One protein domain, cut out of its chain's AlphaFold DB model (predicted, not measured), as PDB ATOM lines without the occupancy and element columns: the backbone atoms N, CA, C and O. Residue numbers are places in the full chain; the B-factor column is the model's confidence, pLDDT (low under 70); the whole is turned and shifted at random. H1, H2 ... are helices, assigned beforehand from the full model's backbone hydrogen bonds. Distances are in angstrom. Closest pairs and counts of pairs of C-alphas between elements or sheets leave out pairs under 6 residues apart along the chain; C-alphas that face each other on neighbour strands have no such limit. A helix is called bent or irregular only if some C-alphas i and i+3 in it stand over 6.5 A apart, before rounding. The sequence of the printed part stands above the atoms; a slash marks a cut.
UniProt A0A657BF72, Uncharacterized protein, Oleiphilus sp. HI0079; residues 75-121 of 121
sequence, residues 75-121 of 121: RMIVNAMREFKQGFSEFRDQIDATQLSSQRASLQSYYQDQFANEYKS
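This is residues 75 to 121 of the 121 residues of an uncharacterized protein of Oleiphilus sp. HI0079 (UniProt A0A657BF72). Two long helices, H1 and then H2, make the arms of a wide, open V, with the tight link between them at its point and nothing filling the space between the arms. The V is flat, spanning 47 by 29 by 10 A. The printed part has 47 residues with two named helices and no named strand, is all helix, and is extended, with a radius of gyration of the C-alphas of 16.5 A.

H1, residues 75 to 94, begins at C-alpha 75 (1.972, 82.469, -100.138) and is 26.8 A long. It has a kink of 33 degrees near residue 88 and is only just irregular: C-alphas 89 and 92 are 6.50 A apart. H2, residues 97 to 118, is 30.5 A long and ends at C-alpha 118 (-4.236, 89.224, -58.705). It is neither bent nor irregular, but only just: C-alphas 112 and 115 are 6.3 A apart.

H1 and H2 are apart, with no C-alpha of one within 8 A of the other. O i to N i+4 pairs are within hydrogen-bond range in 14 of 16 cases in H1 and 15 of 18 in H2.

The C-alphas farthest apart, of Arg 75 and Ser 121, the chain's last residue, are 47.0 A apart. The printed part has no cut. Its mean pLDDT is 88.2, and residue 121 is under 70.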
ATOM      1  N   ARG A  75       0.653  81.830-100.102       91.94
ATOM      2  CA  ARG A  75       1.972  82.469-100.138       91.94
ATOM      3  C   ARG A  75       2.140  83.505 -99.032       91.94
ATOM      4  O   ARG A  75       3.259  83.662 -98.561       91.94
ATOM      5  N   MET A  76       1.074  84.187 -98.618       92.81
ATOM      6  CA  MET A  76       1.123  85.149 -97.518       92.81
ATOM      7  C   MET A  76       1.438  84.429 -96.208       92.81
ATOM      8  O   MET A  76       2.354  84.847 -95.507       92.81
ATOM      9  N   ILE A  77       0.770  83.307 -95.921       91.12
ATOM     10  CA  ILE A  77       1.038  82.504 -94.714       91.12
ATOM     11  C   ILE A  77       2.451  81.918 -94.750       91.12
ATOM     12  O   ILE A  77       3.199  82.038 -93.782       91.12
ATOM     13  N   VAL A  78       2.854  81.319 -95.872       93.00
ATOM     14  CA  VAL A  78       4.200  80.741 -96.021       93.00
ATOM     15  C   VAL A  78       5.285  81.803 -95.843       93.00
ATOM     16  O   VAL A  78       6.291  81.551 -95.175       93.00
ATOM     17  N   ASN A  79       5.097  82.988 -96.426       94.94
ATOM     18  CA  ASN A  79       6.051  84.083 -96.298       94.94
ATOM     19  C   ASN A  79       6.080  84.625 -94.870       94.94
ATOM     20  O   ASN A  79       7.163  84.695 -94.301       94.94
ATOM     21  N   ALA A  80       4.922  84.874 -94.253       93.81
ATOM     22  CA  ALA A  80       4.834  85.325 -92.867       93.81
ATOM     23  C   ALA A  80       5.520  84.349 -91.899       93.81
ATOM     24  O   ALA A  80       6.266  84.772 -91.025       93.81
ATOM     25  N   MET A  81       5.349  83.034 -92.079       92.94
ATOM     26  CA  MET A  81       6.031  82.031 -91.250       92.94
ATOM     27  C   MET A  81       7.553  82.024 -91.455       92.94
ATOM     28  O   MET A  81       8.307  81.811 -90.502       92.94
ATOM     29  N   ARG A  82       8.026  82.260 -92.685       94.31
ATOM     30  CA  ARG A  82       9.462  82.372 -92.985       94.31
ATOM     31  C   ARG A  82      10.055  83.641 -92.373       94.31
ATOM     32  O   ARG A  82      11.088  83.559 -91.713       94.31
ATOM     33  N   GLU A  83       9.386  84.772 -92.563       94.94
ATOM     34  CA  GLU A  83       9.763  86.072 -92.003       94.94
ATOM     35  C   GLU A  83       9.736  86.042 -90.476       94.94
ATOM     36  O   GLU A  83      10.672  86.517 -89.847       94.94
ATOM     37  N   PHE A  84       8.739  85.395 -89.865       94.25
ATOM     38  CA  PHE A  84       8.683  85.197 -88.418       94.25
ATOM     39  C   PHE A  84       9.893  84.416 -87.905       94.25
ATOM     40  O   PHE A  84      10.533  84.837 -86.947       94.25
ATOM     41  N   LYS A  85      10.243  83.292 -88.545       94.06
ATOM     42  CA  LYS A  85      11.420  82.501 -88.158       94.06
ATOM     43  C   LYS A  85      12.700  83.334 -88.237       94.06
ATOM     44  O   LYS A  85      13.536  83.250 -87.338       94.06
ATOM     45  N   GLN A  86      12.856  84.101 -89.313       93.38
ATOM     46  CA  GLN A  86      14.011  84.969 -89.506       93.38
ATOM     47  C   GLN A  86      14.046  86.079 -88.451       93.38
ATOM     48  O   GLN A  86      15.016  86.174 -87.705       93.38
ATOM     49  N   GLY A  87      12.960  86.840 -88.321       92.62
ATOM     50  CA  GLY A  87      12.835  87.919 -87.350       92.62
ATOM     51  C   GLY A  87      13.038  87.438 -85.917       92.62
ATOM     52  O   GLY A  87      13.736  88.092 -85.157       92.62
ATOM     53  N   PHE A  88      12.529  86.258 -85.550       90.19
ATOM     54  CA  PHE A  88      12.757  85.673 -84.226       90.19
ATOM     55  C   PHE A  88      14.233  85.331 -83.976       90.19
ATOM     56  O   PHE A  88      14.729  85.523 -82.867       90.19
ATOM     57  N   SER A  89      14.943  84.831 -84.993       88.50
ATOM     58  CA  SER A  89      16.379  84.549 -84.888       88.50
ATOM     59  C   SER A  89      17.196  85.833 -84.745       88.50
ATOM     60  O   SER A  89      18.090  85.895 -83.907       88.50
ATOM     61  N   GLU A  90      16.885  86.846 -85.552       89.38
ATOM     62  CA  GLU A  90      17.617  88.118 -85.597       89.38
ATOM     63  C   GLU A  90      17.259  89.048 -84.432       89.38
ATOM     64  O   GLU A  90      18.060  89.899 -84.052       89.38
ATOM     65  N   PHE A  91      16.088  88.866 -83.816       84.12
ATOM     66  CA  PHE A  91      15.608  89.674 -82.691       84.12
ATOM     67  C   PHE A  91      16.643  89.785 -81.571       84.12
ATOM     68  O   PHE A  91      16.803  90.836 -80.957       84.12
ATOM     69  N   ARG A  92      17.381  88.703 -81.319       75.00
ATOM     70  CA  ARG A  92      18.368  88.641 -80.243       75.00
ATOM     71  C   ARG A  92      19.599  89.514 -80.502       75.00
ATOM     72  O   ARG A  92      20.194  89.989 -79.540       75.00
ATOM     73  N   ASP A  93      19.925  89.747 -81.771       81.69
ATOM     74  CA  ASP A  93      21.051  90.579 -82.208       81.69
ATOM     75  C   ASP A  93      20.647  92.059 -82.357       81.69
ATOM     76  O   ASP A  93      21.502  92.941 -82.393       81.69
ATOM     77  N   GLN A  94      19.341  92.341 -82.415       80.88
ATOM     78  CA  GLN A  94      18.776  93.689 -82.554       80.88
ATOM     79  C   GLN A  94      18.470  94.369 -81.209       80.88
ATOM     80  O   GLN A  94      18.130  95.553 -81.183       80.88
ATOM     81  N   ILE A  95      18.573  93.646 -80.091       79.00
ATOM     82  CA  ILE A  95      18.293  94.183 -78.757       79.00
ATOM     83  C   ILE A  95      19.578  94.651 -78.073       79.00
ATOM     84  O   ILE A  95      20.516  93.880 -77.867       79.00
ATOM     85  N   ASP A  96      19.564  95.898 -77.607       82.56
ATOM     86  CA  ASP A  96      20.586  96.429 -76.710       82.56
ATOM     87  C   ASP A  96      20.557  95.695 -75.354       82.56
ATOM     88  O   ASP A  96      19.518  95.586 -74.695       82.56
ATOM     89  N   ALA A  97      21.718  95.211 -74.902       77.25
ATOM     90  CA  ALA A  97      21.873  94.488 -73.639       77.25
ATOM     91  C   ALA A  97      21.377  95.281 -72.409       77.25
ATOM     92  O   ALA A  97      20.878  94.691 -71.441       77.25
ATOM     93  N   THR A  98      21.468  96.612 -72.443       75.88
ATOM     94  CA  THR A  98      20.955  97.490 -71.382       75.88
ATOM     95  C   THR A  98      19.428  97.605 -71.398       75.88
ATOM     96  O   THR A  98      18.796  97.631 -70.341       75.88
ATOM     97  N   GLN A  99      18.799  97.576 -72.575       81.69
ATOM     98  CA  GLN A  99      17.338  97.540 -72.686       81.69
ATOM     99  C   GLN A  99      16.774  96.168 -72.300       81.69
ATOM    100  O   GLN A  99      15.751  96.094 -71.623       81.69
ATOM    101  N   LEU A 100      17.459  95.075 -72.651       83.44
ATOM    102  CA  LEU A 100      17.029  93.721 -72.286       83.44
ATOM    103  C   LEU A 100      16.991  93.506 -70.770       83.44
ATOM    104  O   LEU A 100      16.100  92.832 -70.251       83.44
ATOM    105  N   SER A 101      17.971  94.055 -70.053       85.81
ATOM    106  CA  SER A 101      18.046  93.950 -68.594       85.81
ATOM    107  C   SER A 101      16.924  94.737 -67.914       85.81
ATOM    108  O   SER A 101      16.284  94.192 -67.012       85.81
ATOM    109  N   SER A 102      16.603  95.948 -68.387       88.44
ATOM    110  CA  SER A 102      15.462  96.706 -67.853       88.44
ATOM    111  C   SER A 102      14.121  96.036 -68.176       88.44
ATOM    112  O   SER A 102      13.279  95.899 -67.292       88.44
ATOM    113  N   GLN A 103      13.942  95.518 -69.396       87.19
ATOM    114  CA  GLN A 103      12.730  94.795 -69.793       87.19
ATOM    115  C   GLN A 103      12.518  93.528 -68.960       87.19
ATOM    116  O   GLN A 103      11.399  93.262 -68.529       87.19
ATOM    117  N   ARG A 104      13.586  92.765 -68.683       90.00
ATOM    118  CA  ARG A 104      13.519  91.586 -67.805       90.00
ATOM    119  C   ARG A 104      13.145  91.951 -66.373       90.00
ATOM    120  O   ARG A 104      12.318  91.257 -65.790       90.00
ATOM    121  N   ALA A 105      13.713  93.028 -65.828       92.62
ATOM    122  CA  ALA A 105      13.369  93.510 -64.492       92.62
ATOM    123  C   ALA A 105      11.892  93.935 -64.406       92.62
ATOM    124  O   ALA A 105      11.192  93.542 -63.474       92.62
ATOM    125  N   SER A 106      11.387  94.651 -65.417       92.88
ATOM    126  CA  SER A 106       9.969  95.018 -65.515       92.88
ATOM    127  C   SER A 106       9.056  93.794 -65.620       92.88
ATOM    128  O   SER A 106       8.033  93.735 -64.942       92.88
ATOM    129  N   LEU A 107       9.434  92.787 -66.421       93.88
ATOM    130  CA  LEU A 107       8.684  91.531 -66.529       93.88
ATOM    131  C   LEU A 107       8.632  90.801 -65.182       93.88
ATOM    132  O   LEU A 107       7.586  90.306 -64.775       93.88
ATOM    133  N   GLN A 108       9.768  90.745 -64.487       94.25
ATOM    134  CA  GLN A 108       9.875  90.106 -63.185       94.25
ATOM    135  C   GLN A 108       8.982  90.792 -62.146       94.25
ATOM    136  O   GLN A 108       8.229  90.098 -61.467       94.25
ATOM    137  N   SER A 109       9.014  92.125 -62.060       94.81
ATOM    138  CA  SER A 109       8.138  92.875 -61.150       94.81
ATOM    139  C   SER A 109       6.660  92.689 -61.504       94.81
ATOM    140  O   SER A 109       5.853  92.434 -60.617       94.81
ATOM    141  N   TYR A 110       6.287  92.682 -62.789       94.94
ATOM    142  CA  TYR A 110       4.912  92.366 -63.194       94.94
ATOM    143  C   TYR A 110       4.452  91.001 -62.658       94.94
ATOM    144  O   TYR A 110       3.395  90.906 -62.034       94.94
ATOM    145  N   TYR A 111       5.251  89.948 -62.859       93.81
ATOM    146  CA  TYR A 111       4.878  88.605 -62.413       93.81
ATOM    147  C   TYR A 111       4.848  88.463 -60.884       93.81
ATOM    148  O   TYR A 111       4.001  87.739 -60.363       93.81
ATOM    149  N   GLN A 112       5.748  89.139 -60.165       91.25
ATOM    150  CA  GLN A 112       5.862  89.037 -58.706       91.25
ATOM    151  C   GLN A 112       4.868  89.927 -57.953       91.25
ATOM    152  O   GLN A 112       4.311  89.494 -56.946       91.25
ATOM    153  N   ASP A 113       4.626  91.142 -58.443       91.12
ATOM    154  CA  ASP A 113       3.897  92.169 -57.700       91.12
ATOM    155  C   ASP A 113       2.469  92.368 -58.210       91.12
ATOM    156  O   ASP A 113       1.573  92.661 -57.422       91.12
ATOM    157  N   GLN A 114       2.226  92.219 -59.515       90.12
ATOM    158  CA  GLN A 114       0.896  92.429 -60.099       90.12
ATOM    159  C   GLN A 114       0.179  91.096 -60.303       90.12
ATOM    160  O   GLN A 114      -0.859  90.850 -59.699       90.12
ATOM    161  N   PHE A 115       0.768  90.195 -61.093       91.75
ATOM    162  CA  PHE A 115       0.152  88.916 -61.437       91.75
ATOM    163  C   PHE A 115      -0.036  88.015 -60.207       91.75
ATOM    164  O   PHE A 115      -1.136  87.539 -59.952       91.75
ATOM    165  N   ALA A 116       1.005  87.802 -59.397       88.56
ATOM    166  CA  ALA A 116       0.894  86.932 -58.222       88.56
ATOM    167  C   ALA A 116      -0.078  87.460 -57.149       88.56
ATOM    168  O   ALA A 116      -0.601  86.663 -56.373       88.56
ATOM    169  N   ASN A 117      -0.318  88.775 -57.091       87.75
ATOM    170  CA  ASN A 117      -1.304  89.361 -56.183       87.75
ATOM    171  C   ASN A 117      -2.734  89.258 -56.733       87.75
ATOM    172  O   ASN A 117      -3.638  88.974 -55.956       87.75
ATOM    173  N   GLU A 118      -2.931  89.408 -58.047       89.19
ATOM    174  CA  GLU A 118      -4.236  89.224 -58.705       89.19
ATOM    175  C   GLU A 118      -4.766  87.788 -58.545       89.19
ATOM    176  O   GLU A 118      -5.951  87.576 -58.309       89.19
ATOM    177  N   TYR A 119      -3.877  86.789 -58.618       85.12
ATOM    178  CA  TYR A 119      -4.236  85.365 -58.545       85.12
ATOM    179  C   TYR A 119      -3.951  84.719 -57.179       85.12
ATOM    180  O   TYR A 119      -3.906  83.495 -57.060       85.12
ATOM    181  N   LYS A 120      -3.763  85.526 -56.129       76.94
ATOM    182  CA  LYS A 120      -3.691  85.060 -54.737       76.94
ATOM    183  C   LYS A 120      -5.118  84.893 -54.187       76.94
ATOM    184  O   LYS A 120      -5.598  85.693 -53.388       76.94
ATOM    185  N   SER A 121      -5.830  83.871 -54.648       59.81
ATOM    186  CA  SER A 121      -7.071  83.374 -54.030       59.81
ATOM    187  C   SER A 121      -7.147  81.866 -54.149       59.81
ATOM    188  O   SER A 121      -6.954  81.362 -55.275       59.81
TER     189      SER A 121